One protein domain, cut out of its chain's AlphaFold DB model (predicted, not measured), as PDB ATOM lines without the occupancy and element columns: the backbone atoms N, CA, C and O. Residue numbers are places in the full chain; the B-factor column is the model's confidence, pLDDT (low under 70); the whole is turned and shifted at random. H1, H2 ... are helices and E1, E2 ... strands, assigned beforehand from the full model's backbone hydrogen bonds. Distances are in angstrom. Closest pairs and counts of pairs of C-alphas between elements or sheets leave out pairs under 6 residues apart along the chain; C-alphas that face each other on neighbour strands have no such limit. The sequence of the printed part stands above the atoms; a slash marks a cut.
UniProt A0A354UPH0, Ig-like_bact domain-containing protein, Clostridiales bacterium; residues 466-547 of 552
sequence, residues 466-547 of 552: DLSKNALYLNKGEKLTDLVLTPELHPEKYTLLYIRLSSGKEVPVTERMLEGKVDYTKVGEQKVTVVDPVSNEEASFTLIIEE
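Overview. This is residues 466 to 547 of the 552 residues of the protein "Ig-like_bact domain-containing protein" of Clostridiales bacterium (UniProt A0A354UPH0). A small, strongly twisted sheet of three strands, E1, E5 and E4, forms a wall, and a second, two-stranded hairpin of E2 and E3 comes near it where E4 ends and E5 begins. The short helix H1 follows straight on from E3 and grazes the wall, while a long loop, residues 476 to 493, swings out between E1 and E2. The printed part has 82 residues, with five named strands and one named helix in the order E1 E2 E3 H1 E4 E5; the larger sheet has the order E1, E5, E4 and is mixed, the smaller is antiparallel. The class is mostly strand, although under half of the residues, 39 of 82, are in named elements. The whole is compact, with a radius of gyration of the C-alphas of 12.7 A and spans of 38 by 34 by 20 A.

Along the chain. E1 is residues 471 to 475, beginning at C-alpha 471 (113.863, 193.251, 147.402). E2 is residues 494 to 500, 15.2 A long, and E3 is residues 505 to 510, 15.4 A long. H1 is residues 511 to 514, from C-alpha 511 (129.041, 202.024, 141.281). E4 is residues 524 to 531, 22.5 A long. E5, the longest strand, is residues 538 to 546, 25.7 A long, ending at C-alpha 546 (123.264, 185.685, 151.253).

Arrangement. In the larger sheet E1 and E4 are edge strands and E5 is the inner strand. E1 and E5 are parallel, at 42 degrees, with N 472 and O 542 within hydrogen-bond range at 2.8 A. E4 and E5 form a hairpin, antiparallel at 154 degrees, with N 526 and O 543 at 2.7 A and N 541 and O 528 at 2.9 A. E2 and E3 form a second hairpin, antiparallel at 148 degrees, with N 509 and O 497 at 2.8 A. The closest C-alphas of E2 and E5, those of Ile 499 and Ala 539, are 7.0 A apart. E1 and E3 are apart, and so are E3 and E5. H1 is on the larger sheet but only grazes it, with residues 513 to 514; the closest C-alphas of H1 and E4, those of Met 513 and Val 530, are 6.3 A apart. H1 is too short for any pair of O i and N i+4; its one pair of O i and N i+3 is within range.

Size, cuts and confidence. The two C-alphas farthest apart, those of Ser 503 and Glu 547, are 38.1 A apart. The printed part has no cut. The link from E1 to E2, 18 residues, is long. The mean pLDDT of the printed part is 92.6, no printed residue is under 70, and E1 has a mean of 83.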
ATOM      1  N   ASP A 466     110.053 196.572 139.903       90.38
ATOM      2  CA  ASP A 466     109.940 197.810 140.691       90.38
ATOM      3  C   ASP A 466     110.427 197.567 142.132       90.38
ATOM      4  O   ASP A 466     109.718 196.991 142.957       90.38
ATOM      5  N   LEU A 467     111.651 197.994 142.448       90.12
ATOM      6  CA  LEU A 467     112.285 197.748 143.747       90.12
ATOM      7  C   LEU A 467     111.767 198.661 144.875       90.12
ATOM      8  O   LEU A 467     112.200 198.523 146.015       90.12
ATOM      9  N   SER A 468     110.829 199.579 144.595       82.50
ATOM     10  CA  SER A 468     110.066 200.245 145.670       82.50
ATOM     11  C   SER A 468     109.135 199.277 146.405       82.50
ATOM     12  O   SER A 468     108.661 199.570 147.500       82.50
ATOM     13  N   LYS A 469     108.866 198.131 145.779       75.94
ATOM     14  CA  LYS A 469     108.026 197.063 146.308       75.94
ATOM     15  C   LYS A 469     108.864 195.804 146.557       75.94
ATOM     16  O   LYS A 469     108.708 195.202 147.612       75.94
ATOM     17  N   ASN A 470     109.832 195.520 145.667       74.50
ATOM     18  CA  ASN A 470     110.644 194.294 145.661       74.50
ATOM     19  C   ASN A 470     112.008 194.451 146.338       74.50
ATOM     20  O   ASN A 470     112.694 195.458 146.156       74.50
ATOM     21  N   ALA A 471     112.465 193.389 147.007       80.19
ATOM     22  CA  ALA A 471     113.863 193.251 147.402       80.19
ATOM     23  C   ALA A 471     114.734 192.737 146.240       80.19
ATOM     24  O   ALA A 471     114.275 192.011 145.357       80.19
ATOM     25  N   LEU A 472     116.012 193.104 146.257       84.88
ATOM     26  CA  LEU A 472     117.044 192.585 145.363       84.88
ATOM     27  C   LEU A 472     117.967 191.643 146.139       84.88
ATOM     28  O   LEU A 472     118.338 191.961 147.263       84.88
ATOM     29  N   TYR A 473     118.378 190.530 145.535       83.25
ATOM     30  CA  TYR A 473     119.203 189.508 146.185       83.25
ATOM     31  C   TYR A 473     120.586 189.424 145.534       83.25
ATOM     32  O   TYR A 473     120.700 189.582 144.316       83.25
ATOM     33  N   LEU A 474     121.622 189.186 146.342       84.56
ATOM     34  CA  LEU A 474     123.002 188.949 145.906       84.56
ATOM     35  C   LEU A 474     123.680 187.894 146.778       84.56
ATOM     36  O   LEU A 474     123.379 187.769 147.966       84.56
ATOM     37  N   ASN A 475     124.674 187.211 146.218       82.69
ATOM     38  CA  ASN A 475     125.581 186.392 147.015       82.69
ATOM     39  C   ASN A 475     126.596 187.263 147.774       82.69
ATOM     40  O   ASN A 475     126.963 188.357 147.347       82.69
ATOM     41  N   LYS A 476     127.103 186.767 148.902       84.88
ATOM     42  CA  LYS A 476     128.146 187.415 149.699       84.88
ATOM     43  C   LYS A 476     129.391 187.611 148.840       84.88
ATOM     44  O   LYS A 476     129.943 186.662 148.293       84.88
ATOM     45  N   GLY A 477     129.837 188.859 148.746       88.06
ATOM     46  CA  GLY A 477     130.954 189.271 147.899       88.06
ATOM     47  C   GLY A 477     130.584 189.579 146.445       88.06
ATOM     48  O   GLY A 477     131.375 190.247 145.780       88.06
ATOM     49  N   GLU A 478     129.402 189.180 145.965       91.38
ATOM     50  CA  GLU A 478     128.891 189.578 144.649       91.38
ATOM     51  C   GLU A 478     128.520 191.061 144.673       91.38
ATOM     52  O   GLU A 478     127.803 191.530 145.560       91.38
ATOM     53  N   LYS A 479     128.996 191.820 143.687       95.25
ATOM     54  CA  LYS A 479     128.673 193.240 143.548       95.25
ATOM     55  C   LYS A 479     127.530 193.451 142.571       95.25
ATOM     56  O   LYS A 479     127.394 192.772 141.555       95.25
ATOM     57  N   LEU A 480     126.780 194.535 142.781       95.50
ATOM     58  CA  LEU A 480     125.740 194.968 141.842       95.50
ATOM     59  C   LEU A 480     126.277 195.216 140.424       95.50
ATOM     60  O   LEU A 480     125.532 195.099 139.453       95.50
ATOM     61  N   THR A 481     127.562 195.524 140.277       96.00
ATOM     62  CA  THR A 481     128.212 195.744 138.981       96.00
ATOM     63  C   THR A 481     128.584 194.468 138.233       96.00
ATOM     64  O   THR A 481     128.819 194.541 137.032       96.00
ATOM     65  N   ASP A 482     128.640 193.309 138.891       92.62
ATOM     66  CA  ASP A 482     129.266 192.107 138.314       92.62
ATOM     67  C   ASP A 482     128.490 191.548 137.116       92.62
ATOM     68  O   ASP A 482     129.073 191.006 136.177       92.62
ATOM     69  N   LEU A 483     127.174 191.781 137.082       90.50
ATOM     70  CA  LEU A 483     126.315 191.411 135.958       90.50
ATOM     71  C   LEU A 483     126.636 192.208 134.679       90.50
ATOM     72  O   LEU A 483     126.411 191.729 133.564       90.50
ATOM     73  N   VAL A 484     127.164 193.430 134.817       92.38
ATOM     74  CA  VAL A 484     127.519 194.290 133.685       92.38
ATOM     75  C   VAL A 484     129.026 194.387 133.569       92.38
ATOM     76  O   VAL A 484     129.679 195.214 134.201       92.38
ATOM     77  N   LEU A 485     129.568 193.594 132.651       91.69
ATOM     78  CA  LEU A 485     130.985 193.581 132.296       91.69
ATOM     79  C   LEU A 485     131.402 194.858 131.538       91.69
ATOM     80  O   LEU A 485     131.705 194.815 130.337       91.69
ATOM     81  N   THR A 486     131.364 195.984 132.243       96.19
ATOM     82  CA  THR A 486     131.714 197.323 131.776       96.19
ATOM     83  C   THR A 486     133.224 197.388 131.516       96.19
ATOM     84  O   THR A 486     133.987 196.874 132.334       96.19
ATOM     85  N   PRO A 487     133.688 197.951 130.382       96.44
ATOM     86  CA  PRO A 487     135.120 198.050 130.101       96.44
ATOM     87  C   PRO A 487     135.874 198.812 131.198       96.44
ATOM     88  O   PRO A 487     135.374 199.813 131.692       96.44
ATOM     89  N   GLU A 488     137.093 198.381 131.527       94.88
ATOM     90  CA  GLU A 488     137.908 198.959 132.613       94.88
ATOM     91  C   GLU A 488     138.138 200.472 132.466       94.88
ATOM     92  O   GLU A 488     138.074 201.205 133.444       94.88
ATOM     93  N   LEU A 489     138.352 200.941 131.233       96.62
ATOM     94  CA  LEU A 489     138.589 202.352 130.908       96.62
ATOM     95  C   LEU A 489     137.298 203.139 130.609       96.62
ATOM     96  O   LEU A 489     137.352 204.247 130.071       96.62
ATOM     97  N   HIS A 490     136.127 202.561 130.878       97.69
ATOM     98  CA  HIS A 490     134.869 203.295 130.784       97.69
ATOM     99  C   HIS A 490     134.710 204.191 132.037       97.69
ATOM    100  O   HIS A 490     134.967 203.713 133.139       97.69
ATOM    101  N   PRO A 491     134.258 205.457 131.911       96.56
ATOM    102  CA  PRO A 491     134.184 206.413 133.031       96.56
ATOM    103  C   PRO A 491     133.341 206.004 134.249       96.56
ATOM    104  O   PRO A 491     133.546 206.519 135.341       96.56
ATOM    105  N   GLU A 492     132.366 205.118 134.056       96.56
ATOM    106  CA  GLU A 492     131.425 204.657 135.086       96.56
ATOM    107  C   GLU A 492     131.209 203.141 134.992       96.56
ATOM    108  O   GLU A 492     131.404 202.558 133.926       96.56
ATOM    109  N   LYS A 493     130.748 202.496 136.070       96.81
ATOM    110  CA  LYS A 493     130.310 201.087 136.054       96.81
ATOM    111  C   LYS A 493     128.830 200.975 136.374       96.81
ATOM    112  O   LYS A 493     128.354 201.625 137.300       96.81
ATOM    113  N   TYR A 494     128.118 200.128 135.640       97.62
ATOM    114  CA  TYR A 494     126.656 200.053 135.686       97.62
ATOM    115  C   TYR A 494     126.140 198.807 136.404       97.62
ATOM    116  O   TYR A 494     126.816 197.785 136.463       97.62
ATOM    117  N   THR A 495     124.909 198.887 136.908       97.56
ATOM    118  CA  THR A 495     124.274 197.824 137.712       97.56
ATOM    119  C   THR A 495     123.018 197.218 137.073       97.56
ATOM    120  O   THR A 495     122.465 196.253 137.600       97.56
ATOM    121  N   LEU A 496     122.534 197.793 135.962       97.31
ATOM    122  CA  LEU A 496     121.176 197.592 135.414       97.31
ATOM    123  C   LEU A 496     120.041 197.952 136.380       97.31
ATOM    124  O   LEU A 496     118.886 197.613 136.119       97.31
ATOM    125  N   LEU A 497     120.347 198.661 137.463       98.44
ATOM    126  CA  LEU A 497     119.348 199.377 138.235       98.44
ATOM    127  C   LEU A 497     119.196 200.786 137.664       98.44
ATOM    128  O   LEU A 497     120.148 201.362 137.134       98.44
ATOM    129  N   TYR A 498     118.001 201.338 137.797       98.38
ATOM    130  CA  TYR A 498     117.641 202.671 137.343       98.38
ATOM    131  C   TYR A 498     116.901 203.399 138.448       98.38
ATOM    132  O   TYR A 498     115.948 202.855 138.996       98.38
ATOM    133  N   ILE A 499     117.288 204.638 138.736       98.25
ATOM    134  CA  ILE A 499     116.411 205.553 139.462       98.25
ATOM    135  C   ILE A 499     115.526 206.261 138.436       98.25
ATOM    136  O   ILE A 499     116.016 206.983 137.563       98.25
ATOM    137  N   ARG A 500     114.216 206.009 138.495       97.25
ATOM    138  CA  ARG A 500     113.221 206.822 137.795       97.25
ATOM    139  C   ARG A 500     112.923 208.021 138.676       97.25
ATOM    140  O   ARG A 500     112.509 207.834 139.810       97.25
ATOM    141  N   LEU A 501     113.139 209.214 138.145       96.62
ATOM    142  CA  LEU A 501     112.868 210.492 138.793       96.62
ATOM    143  C   LEU A 501     111.392 210.878 138.634       96.62
ATOM    144  O   LEU A 501     110.729 210.399 137.709       96.62
ATOM    145  N   SER A 502     110.899 211.814 139.447       93.88
ATOM    146  CA  SER A 502     109.541 212.378 139.303       93.88
ATOM    147  C   SER A 502     109.306 213.044 137.936       93.88
ATOM    148  O   SER A 502     108.186 213.098 137.435       93.88
ATOM    149  N   SER A 503     110.379 213.485 137.270       92.12
ATOM    150  CA  SER A 503     110.346 213.981 135.885       92.12
ATOM    151  C   SER A 503     110.093 212.901 134.821       92.12
ATOM    152  O   SER A 503     109.941 213.225 133.643       92.12
ATOM    153  N   GLY A 504     110.106 211.618 135.195       93.19
ATOM    154  CA  GLY A 504     110.051 210.479 134.280       93.19
ATOM    155  C   GLY A 504     111.400 210.112 133.654       93.19
ATOM    156  O   GLY A 504     111.493 209.082 132.986       93.19
ATOM    157  N   LYS A 505     112.458 210.907 133.867       95.25
ATOM    158  CA  LYS A 505     113.827 210.541 133.477       95.25
ATOM    159  C   LYS A 505     114.272 209.314 134.269       95.25
ATOM    160  O   LYS A 505     114.067 209.242 135.474       95.25
ATOM    161  N   GLU A 506     114.925 208.379 133.599       97.31
ATOM    162  CA  GLU A 506     115.531 207.208 134.215       97.31
ATOM    163  C   GLU A 506     117.045 207.250 134.059       97.31
ATOM    164  O   GLU A 506     117.590 207.274 132.949       97.31
ATOM    165  N   VAL A 507     117.715 207.258 135.204       98.19
ATOM    166  CA  VAL A 507     119.163 207.380 135.328       98.19
ATOM    167  C   VAL A 507     119.721 206.027 135.755       98.19
ATOM    168  O   VAL A 507     119.224 205.461 136.733       98.19
ATOM    169  N   PRO A 508     120.728 205.481 135.054       98.25
ATOM    170  CA  PRO A 508     121.337 204.228 135.455       98.25
ATOM    171  C   PRO A 508     122.081 204.428 136.779       98.25
ATOM    172  O   PRO A 508     122.876 205.355 136.929       98.25
ATOM    173  N   VAL A 509     121.847 203.538 137.738       98.44
ATOM    174  CA  VAL A 509     122.564 203.542 139.014       98.44
ATOM    175  C   VAL A 509     123.974 203.007 138.777       98.44
ATOM    176  O   VAL A 509     124.144 201.862 138.337       98.44
ATOM    177  N   THR A 510     124.979 203.832 139.065       97.56
ATOM    178  CA  THR A 510     126.394 203.475 138.888       97.56
ATOM    179  C   THR A 510     127.050 203.036 140.198       97.56
ATOM    180  O   THR A 510     126.521 203.280 141.283       97.56
ATOM    181  N   GLU A 511     128.221 202.394 140.111       96.44
ATOM    182  CA  GLU A 511     129.041 202.024 141.281       96.44
ATOM    183  C   GLU A 511     129.302 203.229 142.195       96.44
ATOM    184  O   GLU A 511     129.147 203.127 143.410       96.44
ATOM    185  N   ARG A 512     129.601 204.394 141.605       95.12
ATOM    186  CA  ARG A 512     129.843 205.648 142.330       95.12
ATOM    187  C   ARG A 512     128.646 206.065 143.186       95.12
ATOM    188  O   ARG A 512     128.815 206.515 144.312       95.12
ATOM    189  N   MET A 513     127.420 205.883 142.689       97.19
ATOM    190  CA  MET A 513     126.200 206.238 143.432       97.19
ATOM    191  C   MET A 513     125.949 205.339 144.654       97.19
ATOM    192  O   MET A 513     125.123 205.684 145.507       97.19
ATOM    193  N   LEU A 514     126.638 204.197 144.730       97.12
ATOM    194  CA  LEU A 514     126.510 203.173 145.767       97.12
ATOM    195  C   LEU A 514     127.695 203.151 146.743       97.12
ATOM    196  O   LEU A 514     127.664 202.394 147.715       97.12
ATOM    197  N   GLU A 515     128.734 203.953 146.506       94.31
ATOM    198  CA  GLU A 515     129.945 203.970 147.327       94.31
ATOM    199  C   GLU A 515     129.618 204.284 148.797       94.31
ATOM    200  O   GLU A 515     128.937 205.259 149.113       94.31
ATOM    201  N   GLY A 516     130.061 203.405 149.703       94.94
ATOM    202  CA  GLY A 516     129.778 203.503 151.139       94.94
ATOM    203  C   GLY A 516     128.338 203.172 151.554       94.94
ATOM    204  O   GLY A 516     128.023 203.270 152.738       94.94
ATOM    205  N   LYS A 517     127.463 202.775 150.618       96.62
ATOM    206  CA  LYS A 517     126.037 202.500 150.884       96.62
ATOM    207  C   LYS A 517     125.672 201.019 150.913       96.62
ATOM    208  O   LYS A 517     124.566 200.682 151.322       96.62
ATOM    209  N   VAL A 518     126.573 200.156 150.451       97.06
ATOM    210  CA  VAL A 518     126.381 198.704 150.419       97.06
ATOM    211  C   VAL A 518     127.591 198.028 151.045       97.06
ATOM    212  O   VAL A 518     128.718 198.237 150.595       97.06
ATOM    213  N   ASP A 519     127.359 197.194 152.054       96.00
ATOM    214  CA  ASP A 519     128.371 196.285 152.584       96.00
ATOM    215  C   ASP A 519     128.178 194.907 151.953       96.00
ATOM    216  O   ASP A 519     127.382 194.099 152.427       96.00
ATOM    217  N   TYR A 520     128.921 194.631 150.879       94.62
ATOM    218  CA  TYR A 520     128.821 193.371 150.134       94.62
ATOM    219  C   TYR A 520     129.250 192.127 150.929       94.62
ATOM    220  O   TYR A 520     129.053 191.003 150.472       94.62
ATOM    221  N   THR A 521     129.850 192.304 152.110       91.12
ATOM    222  CA  THR A 521     130.305 191.199 152.966       91.12
ATOM    223  C   THR A 521     129.318 190.866 154.079       91.12
ATOM    224  O   THR A 521     129.380 189.775 154.653       91.12
ATOM    225  N   LYS A 522     128.391 191.783 154.373       87.62
ATOM    226  CA  LYS A 522     127.401 191.628 155.431       87.62
ATOM    227  C   LYS A 522     126.164 190.899 154.914       87.62
ATOM    228  O   LYS A 522     125.351 191.471 154.194       87.62
ATOM    229  N   VAL A 523     126.010 189.655 155.357       84.25
ATOM    230  CA  VAL A 523     124.814 188.833 155.132       84.25
ATOM    231  C   VAL A 523     123.591 189.469 155.804       84.25
ATOM    232  O   VAL A 523     123.688 190.032 156.899       84.25
ATOM    233  N   GLY A 524     122.435 189.344 155.158       73.69
ATOM    234  CA  GLY A 524     121.147 189.846 155.618       73.69
ATOM    235  C   GLY A 524     120.665 191.081 154.861       73.69
ATOM    236  O   GLY A 524     121.200 191.464 153.821       73.69
ATOM    237  N   GLU A 525     119.605 191.680 155.396       85.12
ATOM    238  CA  GLU A 525     118.909 192.812 154.792       85.12
ATOM    239  C   GLU A 525     119.666 194.138 154.987       85.12
ATOM    240  O   GLU A 525     120.173 194.450 156.071       85.12
ATOM    241  N   GLN A 526     119.710 194.942 153.928       92.25
ATOM    242  CA  GLN A 526     120.279 196.281 153.880       92.25
ATOM    243  C   GLN A 526     119.327 197.205 153.115       92.25
ATOM    244  O   GLN A 526     118.957 196.932 151.975       92.25
ATOM    245  N   LYS A 527     118.961 198.342 153.711       95.38
ATOM    246  CA  LYS A 527     118.265 199.410 152.986       95.38
ATOM    247  C   LYS A 527     119.294 200.270 152.260       95.38
ATOM    248  O   LYS A 527     120.145 200.882 152.904       95.38
ATOM    249  N   VAL A 528     119.191 200.353 150.938       97.88
ATOM    250  CA  VAL A 528     120.128 201.094 150.086       97.88
ATOM    251  C   VAL A 528     119.422 202.314 149.510       97.88
ATOM    252  O   VAL A 528     118.402 202.167 148.844       97.88
ATOM    253  N   THR A 529     119.958 203.516 149.738       98.00
ATOM    254  CA  THR A 529     119.423 204.773 149.179       98.00
ATOM    255  C   THR A 529     120.287 205.273 148.028       98.00
ATOM    256  O   THR A 529     121.456 205.624 148.204       98.00
ATOM    257  N   VAL A 530     119.710 205.358 146.837       98.25
ATOM    258  CA  VAL A 530     120.359 205.939 145.661       98.25
ATOM    259  C   VAL A 530     119.932 207.394 145.539       98.25
ATOM    260  O   VAL A 530     118.755 207.701 145.685       98.25
ATOM    261  N   VAL A 531     120.893 208.271 145.254       97.88
ATOM    262  CA  VAL A 531     120.667 209.702 145.030       97.88
ATOM    263  C   VAL A 531     121.152 210.018 143.623       97.88
ATOM    264  O   VAL A 531     122.290 209.681 143.287       97.88
ATOM    265  N   ASP A 532     120.306 210.637 142.807       97.56
ATOM    266  CA  ASP A 532     120.702 211.156 141.502       97.56
ATOM    267  C   ASP A 532     121.588 212.402 141.696       97.56
ATOM    268  O   ASP A 532     121.119 213.396 142.250       97.56
ATOM    269  N   PRO A 533     122.854 212.402 141.243       95.00
ATOM    270  CA  PRO A 533     123.795 213.489 141.526       95.00
ATOM    271  C   PRO A 533     123.466 214.812 140.817       95.00
ATOM    272  O   PRO A 533     124.077 215.830 141.126       95.00
ATOM    273  N   VAL A 534     122.535 214.813 139.855       94.94
ATOM    274  CA  VAL A 534     122.180 216.005 139.070       94.94
ATOM    275  C   VAL A 534     120.949 216.707 139.648       94.94
ATOM    276  O   VAL A 534     120.959 217.924 139.823       94.94
ATOM    277  N   SER A 535     119.888 215.960 139.943       95.56
ATOM    278  CA  SER A 535     118.625 216.476 140.494       95.56
ATOM    279  C   SER A 535     118.579 216.473 142.024       95.56
ATOM    280  O   SER A 535     117.817 217.249 142.596       95.56
ATOM    281  N   ASN A 536     119.402 215.650 142.685       96.88
ATOM    282  CA  ASN A 536     119.343 215.325 144.116       96.88
ATOM    283  C   ASN A 536     118.062 214.598 144.561       96.88
ATOM    284  O   ASN A 536     117.830 214.461 145.761       96.88
ATOM    285  N   GLU A 537     117.233 214.122 143.629       97.88
ATOM    286  CA  GLU A 537     116.151 213.199 143.968       97.88
ATOM    287  C   GLU A 537     116.735 211.853 144.418       97.88
ATOM    288  O   GLU A 537     117.763 211.392 143.910       97.88
ATOM    289  N   GLU A 538     116.065 211.206 145.367       97.50
ATOM    290  CA  GLU A 538     116.512 209.944 145.940       97.50
ATOM    291  C   GLU A 538     115.393 208.911 145.997       97.50
ATOM    292  O   GLU A 538     114.212 209.239 146.085       97.50
ATOM    293  N   ALA A 539     115.787 207.644 145.962       97.88
ATOM    294  CA  ALA A 539     114.900 206.521 146.199       97.88
ATOM    295  C   ALA A 539     115.673 205.386 146.870       97.88
ATOM    296  O   ALA A 539     116.872 205.200 146.636       97.88
ATOM    297  N   SER A 540     114.984 204.610 147.701       97.00
ATOM    298  CA  SER A 540     115.572 203.459 148.380       97.00
ATOM    299  C   SER A 540     115.025 202.144 147.848       97.00
ATOM    300  O   SER A 540     113.901 202.085 147.352       97.00
ATOM    301  N   PHE A 541     115.803 201.083 148.022       95.69
ATOM    302  CA  PHE A 541     115.355 199.707 147.853       95.69
ATOM    303  C   PHE A 541     115.939 198.810 148.943       95.69
ATOM    304  O   PHE A 541     116.897 199.181 149.631       95.69
ATOM    305  N   THR A 542     115.359 197.624 149.087       90.56
ATOM    306  CA  THR A 542     115.855 196.584 149.988       90.56
ATOM    307  C   THR A 542     116.815 195.670 149.233       90.56
ATOM    308  O   THR A 542     116.453 195.107 148.204       90.56
ATOM    309  N   LEU A 543     118.040 195.520 149.732       91.56
ATOM    310  CA  LEU A 543     119.043 194.568 149.254       91.56
ATOM    311  C   LEU A 543     119.224 193.466 150.301       91.56
ATOM    312  O   LEU A 543     119.404 193.763 151.478       91.56
ATOM    313  N   ILE A 544     119.220 192.207 149.886       83.31
ATOM    314  CA  ILE A 544     119.455 191.047 150.745       83.31
ATOM    315  C   ILE A 544     120.711 190.340 150.241       83.31
ATOM    316  O   ILE A 544     120.791 189.969 149.072       83.31
ATOM    317  N   ILE A 545     121.706 190.184 151.116       82.31
ATOM    318  CA  ILE A 545     122.954 189.478 150.801       82.31
ATOM    319  C   ILE A 545     122.968 188.124 151.499       82.31
ATOM    320  O   ILE A 545     122.703 188.044 152.697       82.31
ATOM    321  N   GLU A 546     123.314 187.068 150.772       73.19
ATOM    322  CA  GLU A 546     123.264 185.685 151.253       73.19
ATOM    323  C   GLU A 546     124.622 184.985 151.127       73.19
ATOM    324  O   GLU A 546     125.347 185.184 150.162       73.19
ATOM    325  N   GLU A 547     124.989 184.135 152.086       77.19
ATOM    326  CA  GLU A 547     126.206 183.316 152.001       77.19
ATOM    327  C   GLU A 547     125.848 181.906 151.517       77.19
ATOM    328  O   GLU A 547     125.315 181.096 152.277       77.19
TER     329      GLU A 547